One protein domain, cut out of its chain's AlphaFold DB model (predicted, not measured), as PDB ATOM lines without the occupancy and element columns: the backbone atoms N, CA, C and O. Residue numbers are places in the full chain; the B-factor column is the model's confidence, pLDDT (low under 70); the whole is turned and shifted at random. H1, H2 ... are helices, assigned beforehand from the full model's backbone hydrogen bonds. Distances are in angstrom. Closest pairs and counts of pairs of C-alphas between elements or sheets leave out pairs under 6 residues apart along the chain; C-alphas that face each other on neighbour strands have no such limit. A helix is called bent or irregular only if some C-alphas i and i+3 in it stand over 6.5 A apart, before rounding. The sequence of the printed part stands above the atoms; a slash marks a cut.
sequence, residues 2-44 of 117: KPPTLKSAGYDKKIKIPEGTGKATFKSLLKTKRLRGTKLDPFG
ATOM      1  N   LYS A   2     473.925 444.082 409.444       57.97
ATOM      2  CA  LYS A   2     473.448 445.287 410.141       57.97
ATOM      3  C   LYS A   2     472.138 444.903 410.832       57.97
ATOM      4  O   LYS A   2     471.209 444.538 410.122       57.97
ATOM      5  N   PRO A   3     472.057 444.869 412.168       61.19
ATOM      6  CA  PRO A   3     470.810 444.501 412.824       61.19
ATOM      7  C   PRO A   3     469.764 445.589 412.529       61.19
ATOM      8  O   PRO A   3     470.082 446.764 412.722       61.19
ATOM      9  N   PRO A   4     468.546 445.248 412.074       62.25
ATOM     10  CA  PRO A   4     467.522 446.238 411.715       62.25
ATOM     11  C   PRO A   4     467.226 447.227 412.851       62.25
ATOM     12  O   PRO A   4     467.103 448.428 412.628       62.25
ATOM     13  N   THR A   5     467.246 446.735 414.094       64.62
ATOM     14  CA  THR A   5     467.072 447.532 415.320       64.62
ATOM     15  C   THR A   5     468.219 448.502 415.612       64.62
ATOM     16  O   THR A   5     468.046 449.443 416.377       64.62
ATOM     17  N   LEU A   6     469.402 448.270 415.039       67.38
ATOM     18  CA  LEU A   6     470.577 449.126 415.204       67.38
ATOM     19  C   LEU A   6     470.688 450.153 414.073       67.38
ATOM     20  O   LEU A   6     471.111 451.274 414.336       67.38
ATOM     21  N   LYS A   7     470.219 449.824 412.858       63.72
ATOM     22  CA  LYS A   7     470.063 450.801 411.765       63.72
ATOM     23  C   LYS A   7     469.069 451.900 412.159       63.72
ATOM     24  O   LYS A   7     469.375 453.074 411.979       63.72
ATOM     25  N   SER A   8     467.932 451.539 412.765       63.72
ATOM     26  CA  SER A   8     466.946 452.513 413.266       63.72
ATOM     27  C   SER A   8     467.462 453.375 414.428       63.72
ATOM     28  O   SER A   8     466.928 454.452 414.664       63.72
ATOM     29  N   ALA A   9     468.519 452.936 415.121       67.56
ATOM     30  CA  ALA A   9     469.219 453.692 416.162       67.56
ATOM     31  C   ALA A   9     470.443 454.478 415.635       67.56
ATOM     32  O   ALA A   9     471.247 454.962 416.430       67.56
ATOM     33  N   GLY A  10     470.620 454.584 414.310       67.19
ATOM     34  CA  GLY A  10     471.714 455.337 413.681       67.19
ATOM     35  C   GLY A  10     473.062 454.604 413.624       67.19
ATOM     36  O   GLY A  10     474.076 455.208 413.283       67.19
ATOM     37  N   TYR A  11     473.100 453.307 413.939       67.88
ATOM     38  CA  TYR A  11     474.319 452.501 413.908       67.88
ATOM     39  C   TYR A  11     474.491 451.821 412.542       67.88
ATOM     40  O   TYR A  11     473.826 450.833 412.220       67.88
ATOM     41  N   ASP A  12     475.415 452.328 411.729       67.12
ATOM     42  CA  ASP A  12     475.675 451.856 410.362       67.12
ATOM     43  C   ASP A  12     476.902 450.924 410.239       67.12
ATOM     44  O   ASP A  12     477.090 450.262 409.208       67.12
ATOM     45  N   LYS A  13     477.711 450.817 411.301       72.50
ATOM     46  CA  LYS A  13     478.958 450.033 411.339       72.50
ATOM     47  C   LYS A  13     478.727 448.559 411.665       72.50
ATOM     48  O   LYS A  13     477.855 448.181 412.446       72.50
ATOM     49  N   LYS A  14     479.580 447.695 411.100       69.25
ATOM     50  CA  LYS A  14     479.629 446.267 411.455       69.25
ATOM     51  C   LYS A  14     480.049 446.121 412.921       69.25
ATOM     52  O   LYS A  14     481.135 446.548 413.297       69.25
ATOM     53  N   ILE A  15     479.213 445.468 413.721       80.12
ATOM     54  CA  ILE A  15     479.513 445.160 415.121       80.12
ATOM     55  C   ILE A  15     480.283 443.842 415.180       80.12
ATOM     56  O   ILE A  15     479.868 442.848 414.580       80.12
ATOM     57  N   LYS A  16     481.405 443.828 415.906       81.75
ATOM     58  CA  LYS A  16     482.103 442.594 416.281       81.75
ATOM     59  C   LYS A  16     481.608 442.165 417.656       81.75
ATOM     60  O   LYS A  16     481.705 442.934 418.606       81.75
ATOM     61  N   ILE A  17     481.083 440.949 417.752       84.31
ATOM     62  CA  ILE A  17     480.676 440.351 419.025       84.31
ATOM     63  C   ILE A  17     481.728 439.295 419.386       84.31
ATOM     64  O   ILE A  17     481.944 438.390 418.577       84.31
ATOM     65  N   PRO A  18     482.392 439.390 420.552       90.81
ATOM     66  CA  PRO A  18     483.304 438.349 421.022       90.81
ATOM     67  C   PRO A  18     482.589 436.997 421.138       90.81
ATOM     68  O   PRO A  18     481.432 436.945 421.560       90.81
ATOM     69  N   GLU A  19     483.269 435.899 420.805       91.31
ATOM     70  CA  GLU A  19     482.653 434.565 420.716       91.31
ATOM     71  C   GLU A  19     481.943 434.144 422.013       91.31
ATOM     72  O   GLU A  19     480.786 433.720 421.980       91.31
ATOM     73  N   GLY A  20     482.596 434.324 423.168       92.62
ATOM     74  CA  GLY A  20     482.023 433.978 424.473       92.62
ATOM     75  C   GLY A  20     480.722 434.734 424.764       92.62
ATOM     76  O   GLY A  20     479.708 434.127 425.122       92.62
ATOM     77  N   THR A  21     480.718 436.049 424.526       92.00
ATOM     78  CA  THR A  21     479.536 436.910 424.681       92.00
ATOM     79  C   THR A  21     478.435 436.535 423.690       92.00
ATOM     80  O   THR A  21     477.266 436.449 424.070       92.00
ATOM     81  N   GLY A  22     478.789 436.251 422.433       91.00
ATOM     82  CA  GLY A  22     477.846 435.809 421.407       91.00
ATOM     83  C   GLY A  22     477.162 434.496 421.791       91.00
ATOM     84  O   GLY A  22     475.934 434.414 421.800       91.00
ATOM     85  N   LYS A  23     477.939 433.490 422.208       92.12
ATOM     86  CA  LYS A  23     477.431 432.177 422.632       92.12
ATOM     87  C   LYS A  23     476.505 432.281 423.843       92.12
ATOM     88  O   LYS A  23     475.453 431.640 423.865       92.12
ATOM     89  N   ALA A  24     476.859 433.101 424.834       92.56
ATOM     90  CA  ALA A  24     475.997 433.368 425.984       92.56
ATOM     91  C   ALA A  24     474.686 434.057 425.563       92.56
ATOM     92  O   ALA A  24     473.605 433.635 425.978       92.56
ATOM     93  N   THR A  25     474.765 435.050 424.675       90.69
ATOM     94  CA  THR A  25     473.597 435.783 424.162       90.69
ATOM     95  C   THR A  25     472.644 434.862 423.397       90.69
ATOM     96  O   THR A  25     471.447 434.850 423.679       90.69
ATOM     97  N   PHE A  26     473.153 434.020 422.491       90.62
ATOM     98  CA  PHE A  26     472.325 433.056 421.757       90.62
ATOM     99  C   PHE A  26     471.672 432.012 422.673       90.62
ATOM    100  O   PHE A  26     470.500 431.683 422.482       90.62
ATOM    101  N   LYS A  27     472.377 431.535 423.711       92.25
ATOM    102  CA  LYS A  27     471.783 430.650 424.730       92.25
ATOM    103  C   LYS A  27     470.628 431.327 425.474       92.25
ATOM    104  O   LYS A  27     469.623 430.676 425.752       92.25
ATOM    105  N   SER A  28     470.748 432.617 425.780       90.44
ATOM    106  CA  SER A  28     469.669 433.388 426.405       90.44
ATOM    107  C   SER A  28     468.488 433.597 425.454       90.44
ATOM    108  O   SER A  28     467.349 433.352 425.848       90.44
ATOM    109  N   LEU A  29     468.746 433.942 424.188       89.56
ATOM    110  CA  LEU A  29     467.706 434.091 423.158       89.56
ATOM    111  C   LEU A  29     466.912 432.798 422.922       89.56
ATOM    112  O   LEU A  29     465.717 432.843 422.625       89.56
ATOM    113  N   LEU A  30     467.546 431.632 423.083       91.19
ATOM    114  CA  LEU A  30     466.853 430.348 422.984       91.19
ATOM    115  C   LEU A  30     465.767 430.208 424.062       91.19
ATOM    116  O   LEU A  30     464.653 429.772 423.767       91.19
ATOM    117  N   LYS A  31     466.057 430.637 425.296       90.56
ATOM    118  CA  LYS A  31     465.111 430.582 426.425       90.56
ATOM    119  C   LYS A  31     463.930 431.538 426.247       90.56
ATOM    120  O   LYS A  31     462.847 431.291 426.772       90.56
ATOM    121  N   THR A  32     464.108 432.612 425.477       89.94
ATOM    122  CA  THR A  32     463.054 433.596 425.195       89.94
ATOM    123  C   THR A  32     462.212 433.252 423.967       89.94
ATOM    124  O   THR A  32     461.356 434.045 423.590       89.94
ATOM    125  N   LYS A  33     462.374 432.065 423.353       85.31
ATOM    126  CA  LYS A  33     461.572 431.635 422.188       85.31
ATOM    127  C   LYS A  33     460.060 431.724 422.439       85.31
ATOM    128  O   LYS A  33     459.325 432.081 421.527       85.31
ATOM    129  N   ARG A  34     459.617 431.476 423.678       89.25
ATOM    130  CA  ARG A  34     458.209 431.593 424.104       89.25
ATOM    131  C   ARG A  34     457.634 433.011 424.032       89.25
ATOM    132  O   ARG A  34     456.424 433.164 424.037       89.25
ATOM    133  N   LEU A  35     458.482 434.043 423.994       89.88
ATOM    134  CA  LEU A  35     458.028 435.430 423.874       89.88
ATOM    135  C   LEU A  35     457.623 435.782 422.441       89.88
ATOM    136  O   LEU A  35     456.950 436.790 422.249       89.88
ATOM    137  N   ARG A  36     458.001 434.976 421.439       85.94
ATOM    138  CA  ARG A  36     457.648 435.224 420.037       85.94
ATOM    139  C   ARG A  36     456.134 435.289 419.872       85.94
ATOM    140  O   ARG A  36     455.419 434.442 420.394       85.94
ATOM    141  N   GLY A  37     455.658 436.299 419.149       79.06
ATOM    142  CA  GLY A  37     454.219 436.517 418.945       79.06
ATOM    143  C   GLY A  37     453.481 437.113 420.151       79.06
ATOM    144  O   GLY A  37     452.312 437.457 420.031       79.06
ATOM    145  N   THR A  38     454.150 437.303 421.294       84.69
ATOM    146  CA  THR A  38     453.582 438.016 422.447       84.69
ATOM    147  C   THR A  38     453.874 439.516 422.368       84.69
ATOM    148  O   THR A  38     454.767 439.959 421.642       84.69
ATOM    149  N   LYS A  39     453.186 440.325 423.187       84.38
ATOM    150  CA  LYS A  39     453.480 441.766 423.320       84.38
ATOM    151  C   LYS A  39     454.916 442.049 423.789       84.38
ATOM    152  O   LYS A  39     455.391 443.161 423.572       84.38
ATOM    153  N   LEU A  40     455.593 441.082 424.416       85.94
ATOM    154  CA  LEU A  40     456.970 441.197 424.909       85.94
ATOM    155  C   LEU A  40     458.027 440.805 423.859       85.94
ATOM    156  O   LEU A  40     459.203 440.723 424.197       85.94
ATOM    157  N   ASP A  41     457.635 440.553 422.607       85.69
ATOM    158  CA  ASP A  41     458.552 440.265 421.502       85.69
ATOM    159  C   ASP A  41     459.180 441.563 420.951       85.69
ATOM    160  O   ASP A  41     458.495 442.306 420.236       85.69
ATOM    161  N   PRO A  42     460.465 441.867 421.229       80.00
ATOM    162  CA  PRO A  42     461.096 443.085 420.723       80.00
ATOM    163  C   PRO A  42     461.260 443.069 419.195       80.00
ATOM    164  O   PRO A  42     461.327 444.131 418.583       80.00
ATOM    165  N   PHE A  43     461.282 441.890 418.564       80.06
ATOM    166  CA  PHE A  43     461.400 441.743 417.110       80.06
ATOM    167  C   PHE A  43     460.035 441.726 416.415       80.06
ATOM    168  O   PHE A  43     459.940 441.983 415.222       80.06
ATOM    169  N   GLY A  44     458.963 441.440 417.156       77.12
ATOM    170  CA  GLY A  44     457.600 441.379 416.630       77.12
ATOM    171  C   GLY A  44     456.944 442.742 416.396       77.12
ATOM    172  O   GLY A  44     455.817 442.778 415.907       77.12
TER     173      GLY A  44
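Overview. This is residues 2 to 44 of the 117 residues of an uncharacterized protein of Acidimicrobiia bacterium (UniProt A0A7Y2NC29). One long helix, H2, makes one side of a flat, open U. From its first end a long link, residues 8 to 18, runs as an arm to the short helix H1, and from its other end the tail of residues 36 to 44 turns inward on the same side of H2, leaving the middle empty. The printed part has 43 residues with two named helices, H1 then H2 along the chain, and no named strand. The class is all helix, though the helices hold 21 of the 43 residues. The whole is loose, with a radius of gyration of the C-alphas of 12.5 A, and its C-alphas span 30 by 26 by 9 A.

Along the chain. H2 is residues 19 to 35, 24.8 A from first to last C-alpha, from C-alpha 19 at (482.653, 434.565, 420.716) to C-alpha 35 at (458.028, 435.430, 423.874). It has a kink of 27 degrees near residue 29, and it is irregular: C-alphas 31 and 34 are 7.4 A apart. H1 is residues 4 to 7, with C-alpha 4 at (467.522, 446.238, 411.715).

Arrangement. Residues 18 to 24, of which 19 to 24 belong to H2, stand free, and so do residues 26 to 31 of H2. H1 and H2 are apart, with no C-alpha of the one within 8 A of the other. In H2, 9 of 13 O i to N i+4 pairs are within hydrogen-bond range; H1 is too short for such a pair, but its one O i to N i+3 pair is within range.

Size, cuts and confidence. The two C-alphas farthest apart are those of Lys 13 and Arg 34, at 30.6 A. The C-alphas of Lys 2 and Gly 44, the first and last printed, are 17.6 A apart. The printed part has no cut, and the link from H1 to H2, 11 residues, is long. The mean pLDDT of the printed part is 80.8; residues 2 to 12 and residue 14 are under 70.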